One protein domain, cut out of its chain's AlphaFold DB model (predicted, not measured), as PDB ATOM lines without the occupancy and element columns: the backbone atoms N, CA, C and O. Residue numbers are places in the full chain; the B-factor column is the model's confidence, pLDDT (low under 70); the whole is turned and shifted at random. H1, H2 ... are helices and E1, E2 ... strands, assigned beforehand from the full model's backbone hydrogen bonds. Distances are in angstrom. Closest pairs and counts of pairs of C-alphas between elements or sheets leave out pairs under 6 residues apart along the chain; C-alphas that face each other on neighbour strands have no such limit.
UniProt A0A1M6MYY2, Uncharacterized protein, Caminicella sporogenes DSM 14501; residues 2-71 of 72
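AT A GLANCE: This is residues 2 to 71 of the 72 residues of an uncharacterized protein of Caminicella sporogenes DSM 14501 (UniProt A0A1M6MYY2). A small, twisted wall of three antiparallel strands has two helices, H1 and H2, over one face, while a short third helix, H3, continues from the end of E3 and only grazes the sheet with residues 62 to 65. Residues 66 to 71, of which 66 to 69 belong to H3, stick out from the rest. The printed part has 70 residues, with three named helices and three named strands in the order H1, E1, H2, E2, E3, H3; the class is mixed, helices and strands, and the sheet order is E1, E3, E2. The whole is compact, with a radius of gyration of the C-alphas of 12.2 A, and flat, spanning 29 by 29 by 16 A.

IN THESE COORDINATES: E3, residues 54 to 61, is 23.4 A long from first to last C-alpha, starting with C-alpha 54 at (-18.147, 0.637, -0.514). E2, residues 40 to 47, is 21.2 A long, and E1, residues 16 to 19, is 10.6 A long. H2, residues 25 to 37, is the longest helix by residues and measures 18.6 A. H1, residues 2 to 11, measures 14.3 A and begins with C-alpha 2 at (-9.237, -17.080, -6.722). H3, residues 62 to 69, measures 10.4 A and ends with C-alpha 69 at (-22.278, -17.753, 16.529).

HOW THE PARTS SIT: E3 is the inner strand, antiparallel to both edge strands, E1 and E2. N 18 and O 57 are 2.9 A apart across E1 and E3, within hydrogen-bond range, as are N 43 and O 58, 2.9 A apart, across the hairpin of E2 and E3. The sheet is strongly twisted, only just, with C-alphas up to 4.1 A off its best plane. E1, H2 and E2 form a split strand-helix-strand unit, two strands running the same way with E3 between them, and its crossover is right-handed. H1 and H2 are on the same face, making two layers, a sheet and helices over one side of it. H1 lies over E3 at a height over the sheet of 9.1 A, slantwise to the strands at 37 degrees on the local plane; its closest C-alphas to E3 are those of Val 9 and Val 60, 6.4 A apart. H2 lies only just over E2, with 3 of its C-alphas falling on that strand, at a height over the sheet of 8.2 A, along the strands at 17 degrees on the local plane. H1 and H2 touch, their closest C-alphas being those of Ile 2 and Leu 31, 6.1 A apart; they run the same way at a tilt of 37 degrees, only just steep. H3 is apart from H1 and H2. In H1, H2 and H3 every O i to N i+4 pair is within hydrogen-bond range.

THE WHOLE: The two C-alphas farthest apart are those of Glu 26 and Tyr 71, 35.3 A. The printed part has no cut and no long link. The mean pLDDT of the printed part is 94.5, and no printed residue is under 70.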
ATOM      1  N   ILE A   2      -8.185 -16.485  -7.588       96.25
ATOM      2  CA  ILE A   2      -9.237 -17.080  -6.722       96.25
ATOM      3  C   ILE A   2      -8.718 -18.278  -5.915       96.25
ATOM      4  O   ILE A   2      -8.932 -18.345  -4.712       96.25
ATOM      5  N   ASN A   3      -7.939 -19.165  -6.540       95.88
ATOM      6  CA  ASN A   3      -7.295 -20.286  -5.840       95.88
ATOM      7  C   ASN A   3      -6.386 -19.845  -4.684       95.88
ATOM      8  O   ASN A   3      -6.324 -20.524  -3.664       95.88
ATOM      9  N   GLU A   4      -5.673 -18.730  -4.841       96.31
ATOM     10  CA  GLU A   4      -4.798 -18.198  -3.791       96.31
ATOM     11  C   GLU A   4      -5.642 -17.647  -2.645       96.31
ATOM     12  O   GLU A   4      -5.385 -17.983  -1.499       96.31
ATOM     13  N   ILE A   5      -6.725 -16.922  -2.953       96.12
ATOM     14  CA  ILE A   5      -7.670 -16.425  -1.944       96.12
ATOM     15  C   ILE A   5      -8.261 -17.584  -1.133       96.12
ATOM     16  O   ILE A   5      -8.278 -17.525   0.091       96.12
ATOM     17  N   ILE A   6      -8.715 -18.651  -1.797       97.44
ATOM     18  CA  ILE A   6      -9.268 -19.833  -1.118       97.44
ATOM     19  C   ILE A   6      -8.208 -20.488  -0.224       97.44
ATOM     20  O   ILE A   6      -8.487 -20.800   0.934       97.44
ATOM     21  N   LYS A   7      -6.976 -20.646  -0.725       97.06
ATOM     22  CA  LYS A   7      -5.857 -21.193   0.050       97.06
ATOM     23  C   LYS A   7      -5.548 -20.344   1.287       97.06
ATOM     24  O   LYS A   7      -5.373 -20.900   2.370       97.06
ATOM     25  N   ASP A   8      -5.523 -19.023   1.136       96.00
ATOM     26  CA  ASP A   8      -5.266 -18.086   2.228       96.00
ATOM     27  C   ASP A   8      -6.347 -18.207   3.309       96.00
ATOM     28  O   ASP A   8      -6.020 -18.402   4.482       96.00
ATOM     29  N   VAL A   9      -7.630 -18.197   2.916       96.19
ATOM     30  CA  VAL A   9      -8.768 -18.344   3.843       96.19
ATOM     31  C   VAL A   9      -8.683 -19.666   4.605       96.19
ATOM     32  O   VAL A   9      -8.830 -19.677   5.825       96.19
ATOM     33  N   LEU A  10      -8.397 -20.774   3.915       96.06
ATOM     34  CA  LEU A  10      -8.271 -22.089   4.551       96.06
ATOM     35  C   LEU A  10      -7.117 -22.141   5.563       96.06
ATOM     36  O   LEU A  10      -7.237 -22.791   6.603       96.06
ATOM     37  N   SER A  11      -6.025 -21.421   5.294       95.56
ATOM     38  CA  SER A  11      -4.837 -21.383   6.154       95.56
ATOM     39  C   SER A  11      -4.947 -20.460   7.373       95.56
ATOM     40  O   SER A  11      -4.069 -20.485   8.235       95.56
ATOM     41  N   CYS A  12      -6.007 -19.653   7.479       92.88
ATOM     42  CA  CYS A  12      -6.149 -18.646   8.528       92.88
ATOM     43  C   CYS A  12      -7.394 -18.867   9.399       92.88
ATOM     44  O   CYS A  12      -8.322 -19.580   9.024       92.88
ATOM     45  N   ASN A  13      -7.401 -18.254  10.591       91.38
ATOM     46  CA  ASN A  13      -8.504 -18.366  11.552       91.38
ATOM     47  C   ASN A  13      -9.337 -17.077  11.707       91.38
ATOM     48  O   ASN A  13      -9.993 -16.884  12.726       91.38
ATOM     49  N   HIS A  14      -9.280 -16.171  10.733       90.88
ATOM     50  CA  HIS A  14      -9.981 -14.888  10.768       90.88
ATOM     51  C   HIS A  14     -10.713 -14.629   9.451       90.88
ATOM     52  O   HIS A  14     -10.470 -15.302   8.450       90.88
ATOM     53  N   ILE A  15     -11.623 -13.656   9.466       94.19
ATOM     54  CA  ILE A  15     -12.372 -13.243   8.280       94.19
ATOM     55  C   ILE A  15     -11.409 -12.540   7.317       94.19
ATOM     56  O   ILE A  15     -10.720 -11.594   7.699       94.19
ATOM     57  N   GLN A  16     -11.356 -13.013   6.075       95.81
ATOM     58  CA  GLN A  16     -10.653 -12.348   4.984       95.81
ATOM     59  C   GLN A  16     -11.623 -11.417   4.269       95.81
ATOM     60  O   GLN A  16     -12.632 -11.869   3.731       95.81
ATOM     61  N   THR A  17     -11.293 -10.134   4.227       95.44
ATOM     62  CA  THR A  17     -12.176  -9.090   3.708       95.44
ATOM     63  C   THR A  17     -11.524  -8.388   2.531       95.44
ATOM     64  O   THR A  17     -10.350  -8.016   2.591       95.44
ATOM     65  N   ARG A  18     -12.271  -8.221   1.438       95.31
ATOM     66  CA  ARG A  18     -11.781  -7.579   0.213       95.31
ATOM     67  C   ARG A  18     -12.874  -6.694  -0.401       95.31
ATOM     68  O   ARG A  18     -14.025  -7.124  -0.419       95.31
ATOM     69  N   PRO A  19     -12.532  -5.511  -0.939       95.94
ATOM     70  CA  PRO A  19     -13.449  -4.719  -1.762       95.94
ATOM     71  C   PRO A  19     -14.021  -5.541  -2.918       95.94
ATOM     72  O   PRO A  19     -13.273  -6.271  -3.580       95.94
ATOM     73  N   ILE A  20     -15.331  -5.446  -3.159       96.44
ATOM     74  CA  ILE A  20     -16.001  -6.193  -4.231       96.44
ATOM     75  C   ILE A  20     -15.518  -5.747  -5.616       96.44
ATOM     76  O   ILE A  20     -15.496  -6.541  -6.550       96.44
ATOM     77  N   GLU A  21     -15.064  -4.498  -5.729       94.88
ATOM     78  CA  GLU A  21     -14.543  -3.872  -6.944       94.88
ATOM     79  C   GLU A  21     -13.254  -4.542  -7.442       94.88
ATOM     80  O   GLU A  21     -12.891  -4.399  -8.607       94.88
ATOM     81  N   ASN A  22     -12.583  -5.321  -6.587       95.12
ATOM     82  CA  ASN A  22     -11.427  -6.128  -6.974       95.12
ATOM     83  C   ASN A  22     -11.805  -7.369  -7.798       95.12
ATOM     84  O   ASN A  22     -10.912  -8.108  -8.218       95.12
ATOM     85  N   PHE A  23     -13.099  -7.629  -7.998       96.81
ATOM     86  CA  PHE A  23     -13.598  -8.806  -8.692       96.81
ATOM     87  C   PHE A  23     -14.491  -8.425  -9.868       96.81
ATOM     88  O   PHE A  23     -15.353  -7.552  -9.787       96.81
ATOM     89  N   THR A  24     -14.343  -9.158 -10.965       97.69
ATOM     90  CA  THR A  24     -15.368  -9.205 -12.008       97.69
ATOM     91  C   THR A  24     -16.522 -10.108 -11.570       97.69
ATOM     92  O   THR A  24     -16.382 -10.948 -10.680       97.69
ATOM     93  N   ILE A  25     -17.669 -10.003 -12.244       96.56
ATOM     94  CA  ILE A  25     -18.824 -10.877 -11.982       96.56
ATOM     95  C   ILE A  25     -18.457 -12.361 -12.150       96.56
ATOM     96  O   ILE A  25     -18.860 -13.190 -11.337       96.56
ATOM     97  N   GLU A  26     -17.663 -12.707 -13.166       97.94
ATOM     98  CA  GLU A  26     -17.237 -14.095 -13.386       97.94
ATOM     99  C   GLU A  26     -16.296 -14.587 -12.280       97.94
ATOM    100  O   GLU A  26     -16.419 -15.723 -11.827       97.94
ATOM    101  N   GLN A  27     -15.426 -13.716 -11.764       97.81
ATOM    102  CA  GLN A  27     -14.588 -14.037 -10.610       97.81
ATOM    103  C   GLN A  27     -15.405 -14.221  -9.328       97.81
ATOM    104  O   GLN A  27     -15.074 -15.092  -8.531       97.81
ATOM    105  N   LEU A  28     -16.481 -13.450  -9.130       97.00
ATOM    106  CA  LEU A  28     -17.391 -13.639  -7.995       97.00
ATOM    107  C   LEU A  28     -18.136 -14.976  -8.079       97.00
ATOM    108  O   LEU A  28     -18.279 -15.652  -7.063       97.00
ATOM    109  N   LYS A  29     -18.563 -15.389  -9.279       97.44
ATOM    110  CA  LYS A  29     -19.160 -16.718  -9.494       97.44
ATOM    111  C   LYS A  29     -18.156 -17.830  -9.203       97.44
ATOM    112  O   LYS A  29     -18.477 -18.773  -8.486       97.44
ATOM    113  N   GLU A  30     -16.932 -17.708  -9.720       97.81
ATOM    114  CA  GLU A  30     -15.861 -18.673  -9.456       97.81
ATOM    115  C   GLU A  30     -15.542 -18.759  -7.956       97.81
ATOM    116  O   GLU A  30     -15.382 -19.852  -7.414       97.81
ATOM    117  N   LEU A  31     -15.484 -17.612  -7.276       97.69
ATOM    118  CA  LEU A  31     -15.257 -17.523  -5.837       97.69
ATOM    119  C   LEU A  31     -16.378 -18.201  -5.044       97.69
ATOM    120  O   LEU A  31     -16.076 -18.949  -4.120       97.69
ATOM    121  N   ALA A  32     -17.640 -17.969  -5.413       97.00
ATOM    122  CA  ALA A  32     -18.796 -18.587  -4.770       97.00
ATOM    123  C   ALA A  32     -18.772 -20.113  -4.901       97.00
ATOM    124  O   ALA A  32     -18.859 -20.806  -3.888       97.00
ATOM    125  N   ASN A  33     -18.550 -20.624  -6.115       97.81
ATOM    126  CA  ASN A  33     -18.472 -22.064  -6.360       97.81
ATOM    127  C   ASN A  33     -17.332 -22.704  -5.552       97.81
ATOM    128  O   ASN A  33     -17.528 -23.696  -4.857       97.81
ATOM    129  N   LYS A  34     -16.137 -22.098  -5.569       97.69
ATOM    130  CA  LYS A  34     -14.990 -22.637  -4.826       97.69
ATOM    131  C   LYS A  34     -15.155 -22.531  -3.318       97.69
ATOM    132  O   LYS A  34     -14.667 -23.396  -2.596       97.69
ATOM    133  N   ALA A  35     -15.806 -21.486  -2.823       96.44
ATOM    134  CA  ALA A  35     -16.109 -21.374  -1.405       96.44
ATOM    135  C   ALA A  35     -17.065 -22.479  -0.950       96.44
ATOM    136  O   ALA A  35     -16.811 -23.091   0.084       96.44
ATOM    137  N   GLU A  36     -18.095 -22.784  -1.741       96.50
ATOM    138  CA  GLU A  36     -19.015 -23.891  -1.471       96.50
ATOM    139  C   GLU A  36     -18.276 -25.238  -1.433       96.50
ATOM    140  O   GLU A  36     -18.359 -25.956  -0.435       96.50
ATOM    141  N   GLU A  37     -17.457 -25.530  -2.450       97.38
ATOM    142  CA  GLU A  37     -16.636 -26.751  -2.525       97.38
ATOM    143  C   GLU A  37     -15.689 -26.923  -1.323       97.38
ATOM    144  O   GLU A  37     -15.389 -28.045  -0.917       97.38
ATOM    145  N   ASN A  38     -15.218 -25.816  -0.741       96.69
ATOM    146  CA  ASN A  38     -14.266 -25.805   0.372       96.69
ATOM    147  C   ASN A  38     -14.924 -25.533   1.739       96.69
ATOM    148  O   ASN A  38     -14.219 -25.280   2.717       96.69
ATOM    149  N   ASN A  39     -16.259 -25.591   1.825       95.75
ATOM    150  CA  ASN A  39     -17.030 -25.347   3.050       95.75
ATOM    151  C   ASN A  39     -16.691 -24.000   3.730       95.75
ATOM    152  O   ASN A  39     -16.530 -23.895   4.953       95.75
ATOM    153  N   LEU A  40     -16.556 -22.956   2.914       96.69
ATOM    154  CA  LEU A  40     -16.360 -21.577   3.343       96.69
ATOM    155  C   LEU A  40     -17.692 -20.823   3.324       96.69
ATOM    156  O   LEU A  40     -18.562 -21.070   2.492       96.69
ATOM    157  N   LEU A  41     -17.832 -19.864   4.232       95.62
ATOM    158  CA  LEU A  41     -18.928 -18.908   4.239       95.62
ATOM    159  C   LEU A  41     -18.482 -17.633   3.520       95.62
ATOM    160  O   LEU A  41     -17.431 -17.078   3.847       95.62
ATOM    161  N   ILE A  42     -19.307 -17.160   2.585       96.31
ATOM    162  CA  ILE A  42     -19.167 -15.839   1.968       96.31
ATOM    163  C   ILE A  42     -20.269 -14.926   2.495       96.31
ATOM    164  O   ILE A  42     -21.433 -15.321   2.539       96.31
ATOM    165  N   THR A  43     -19.919 -13.688   2.837       95.12
ATOM    166  CA  THR A  43     -20.901 -12.623   3.070       95.12
ATOM    167  C   THR A  43     -20.555 -11.375   2.271       95.12
ATOM    168  O   THR A  43     -19.397 -11.139   1.925       95.12
ATOM    169  N   ILE A  44     -21.577 -10.576   1.975       95.88
ATOM    170  CA  ILE A  44     -21.437  -9.261   1.353       95.88
ATOM    171  C   ILE A  44     -21.950  -8.232   2.353       95.88
ATOM    172  O   ILE A  44     -23.050  -8.386   2.884       95.88
ATOM    173  N   SER A  45     -21.160  -7.198   2.621       95.88
ATOM    174  CA  SER A  45     -21.518  -6.139   3.566       95.88
ATOM    175  C   SER A  45     -21.181  -4.770   2.998       95.88
ATOM    176  O   SER A  45     -20.159  -4.608   2.336       95.88
ATOM    177  N   ALA A  46     -22.017  -3.776   3.279       95.69
ATOM    178  CA  ALA A  46     -21.656  -2.388   3.033       95.69
ATOM    179  C   ALA A  46     -20.741  -1.886   4.159       95.69
ATOM    180  O   ALA A  46     -20.964  -2.196   5.328       95.69
ATOM    181  N   GLU A  47     -19.720  -1.121   3.795       94.62
ATOM    182  CA  GLU A  47     -18.748  -0.519   4.698       94.62
ATOM    183  C   GLU A  47     -18.741   0.997   4.492       94.62
ATOM    184  O   GLU A  47     -18.748   1.486   3.361       94.62
ATOM    185  N   TYR A  48     -18.745   1.734   5.601       93.88
ATOM    186  CA  TYR A  48     -18.901   3.191   5.619       93.88
ATOM    187  C   TYR A  48     -17.823   3.894   6.456       93.88
ATOM    188  O   TYR A  48     -17.889   5.107   6.664       93.88
ATOM    189  N   SER A  49     -16.842   3.152   6.975       89.62
ATOM    190  CA  SER A  49     -15.727   3.702   7.739       89.62
ATOM    191  C   SER A  49     -14.710   4.418   6.849       89.62
ATOM    192  O   SER A  49     -14.750   4.392   5.623       89.62
ATOM    193  N   ASN A  50     -13.736   5.062   7.489       88.31
ATOM    194  CA  ASN A  50     -12.633   5.717   6.784       88.31
ATOM    195  C   ASN A  50     -11.615   4.722   6.194       88.31
ATOM    196  O   ASN A  50     -10.693   5.149   5.508       88.31
ATOM    197  N   PHE A  51     -11.742   3.418   6.478       85.06
ATOM    198  CA  PHE A  51     -10.854   2.392   5.925       85.06
ATOM    199  C   PHE A  51     -11.204   2.069   4.468       85.06
ATOM    200  O   PHE A  51     -10.328   1.996   3.609       85.06
ATOM    201  N   HIS A  52     -12.492   1.899   4.188       88.00
ATOM    202  CA  HIS A  52     -13.037   1.692   2.855       88.00
ATOM    203  C   HIS A  52     -14.479   2.202   2.859       88.00
ATOM    204  O   HIS A  52     -15.168   2.042   3.852       88.00
ATOM    205  N   GLN A  53     -14.948   2.820   1.781       93.19
ATOM    206  CA  GLN A  53     -16.354   3.206   1.642       93.19
ATOM    207  C   GLN A  53     -16.895   2.512   0.402       93.19
ATOM    208  O   GLN A  53     -16.500   2.860  -0.709       93.19
ATOM    209  N   GLY A  54     -17.744   1.505   0.586       94.69
ATOM    210  CA  GLY A  54     -18.147   0.637  -0.514       94.69
ATOM    211  C   GLY A  54     -18.714  -0.696  -0.054       94.69
ATOM    212  O   GLY A  54     -19.286  -0.809   1.031       94.69
ATOM    213  N   VAL A  55     -18.584  -1.709  -0.904       96.44
ATOM    214  CA  VAL A  55     -19.097  -3.055  -0.643       96.44
ATOM    215  C   VAL A  55     -17.930  -4.020  -0.482       96.44
ATOM    216  O   VAL A  55     -17.019  -4.077  -1.302       96.44
ATOM    217  N   LEU A  56     -17.977  -4.813   0.579       97.00
ATOM    218  CA  LEU A  56     -16.961  -5.793   0.922       97.00
ATOM    219  C   LEU A  56     -17.484  -7.207   0.694       97.00
ATOM    220  O   LEU A  56     -18.631  -7.519   1.015       97.00
ATOM    221  N   VAL A  57     -16.605  -8.069   0.193       97.38
ATOM    222  CA  VAL A  57     -16.767  -9.520   0.188       97.38
ATOM    223  C   VAL A  57     -15.927 -10.083   1.325       97.38
ATOM    224  O   VAL A  57     -14.713  -9.866   1.385       97.38
ATOM    225  N   ASN A  58     -16.575 -10.819   2.217       96.50
ATOM    226  CA  ASN A  58     -15.943 -11.461   3.357       96.50
ATOM    227  C   ASN A  58     -15.960 -12.973   3.164       96.50
ATOM    228  O   ASN A  58     -16.983 -13.530   2.770       96.50
ATOM    229  N   LEU A  59     -14.848 -13.632   3.480       97.00
ATOM    230  CA  LEU A  59     -14.719 -15.084   3.460       97.00
ATOM    231  C   LEU A  59     -14.205 -15.586   4.802       97.00
ATOM    232  O   LEU A  59     -13.245 -15.046   5.355       97.00
ATOM    233  N   VAL A  60     -14.819 -16.646   5.314       96.00
ATOM    234  CA  VAL A  60     -14.411 -17.284   6.567       96.00
ATOM    235  C   VAL A  60     -14.690 -18.776   6.513       96.00
ATOM    236  O   VAL A  60     -15.635 -19.219   5.862       96.00
ATOM    237  N   ARG A  61     -13.882 -19.578   7.206       95.94
ATOM    238  CA  ARG A  61     -14.186 -21.003   7.343       95.94
ATOM    239  C   ARG A  61     -15.443 -21.196   8.187       95.94
ATOM    240  O   ARG A  61     -15.598 -20.570   9.240       95.94
ATOM    241  N   LYS A  62     -16.333 -22.080   7.736       94.19
ATOM    242  CA  LYS A  62     -17.628 -22.296   8.386       94.19
ATOM    243  C   LYS A  62     -17.489 -22.796   9.828       94.19
ATOM    244  O   LYS A  62     -18.223 -22.333  10.693       94.19
ATOM    245  N   ASP A  63     -16.482 -23.625  10.112       93.69
ATOM    246  CA  ASP A  63     -16.184 -24.122  11.465       93.69
ATOM    247  C   ASP A  63     -15.859 -22.995  12.462       93.69
ATOM    248  O   ASP A  63     -16.139 -23.107  13.654       93.69
ATOM    249  N   ILE A  64     -15.265 -21.899  11.985       91.69
ATOM    250  CA  ILE A  64     -14.970 -20.717  12.801       91.69
ATOM    251  C   ILE A  64     -16.227 -19.876  12.984       91.69
ATOM    252  O   ILE A  64     -16.514 -19.443  14.099       91.69
ATOM    253  N   ALA A  65     -16.975 -19.649  11.904       89.56
ATOM    254  CA  ALA A  65     -18.212 -18.878  11.954       89.56
ATOM    255  C   ALA A  65     -19.219 -19.507  12.930       89.56
ATOM    256  O   ALA A  65     -19.780 -18.810  13.771       89.56
ATOM    257  N   GLU A  66     -19.382 -20.830  12.883       90.75
ATOM    258  CA  GLU A  66     -20.247 -21.579  13.798       90.75
ATOM    259  C   GLU A  66     -19.796 -21.460  15.258       90.75
ATOM    260  O   GLU A  66     -20.634 -21.296  16.141       90.75
ATOM    261  N   LYS A  67     -18.482 -21.477  15.529       89.56
ATOM    262  CA  LYS A  67     -17.954 -21.235  16.882       89.56
ATOM    263  C   LYS A  67     -18.272 -19.830  17.377       89.56
ATOM    264  O   LYS A  67     -18.603 -19.680  18.544       89.56
ATOM    265  N   LEU A  68     -18.165 -18.810  16.524       82.94
ATOM    266  CA  LEU A  68     -18.464 -17.423  16.901       82.94
ATOM    267  C   LEU A  68     -19.957 -17.207  17.162       82.94
ATOM    268  O   LEU A  68     -20.306 -16.528  18.121       82.94
ATOM    269  N   LEU A  69     -20.825 -17.825  16.356       82.88
ATOM    270  CA  LEU A  69     -22.278 -17.753  16.529       82.88
ATOM    271  C   LEU A  69     -22.753 -18.292  17.885       82.88
ATOM    272  O   LEU A  69     -23.798 -17.873  18.356       82.88
ATOM    273  N   GLN A  70     -21.996 -19.180  18.535       86.69
ATOM    274  CA  GLN A  70     -22.331 -19.677  19.878       86.69
ATOM    275  C   GLN A  70     -22.200 -18.610  20.978       86.69
ATOM    276  O   GLN A  70     -22.689 -18.825  22.086       86.69
ATOM    277  N   TYR A  71     -21.519 -17.497  20.699       84.19
ATOM    278  CA  TYR A  71     -21.288 -16.409  21.652       84.19
ATOM    279  C   TYR A  71     -22.159 -15.168  21.385       84.19
ATOM    280  O   TYR A  71     -21.980 -14.161  22.072       84.19
TER     281      TYR A  71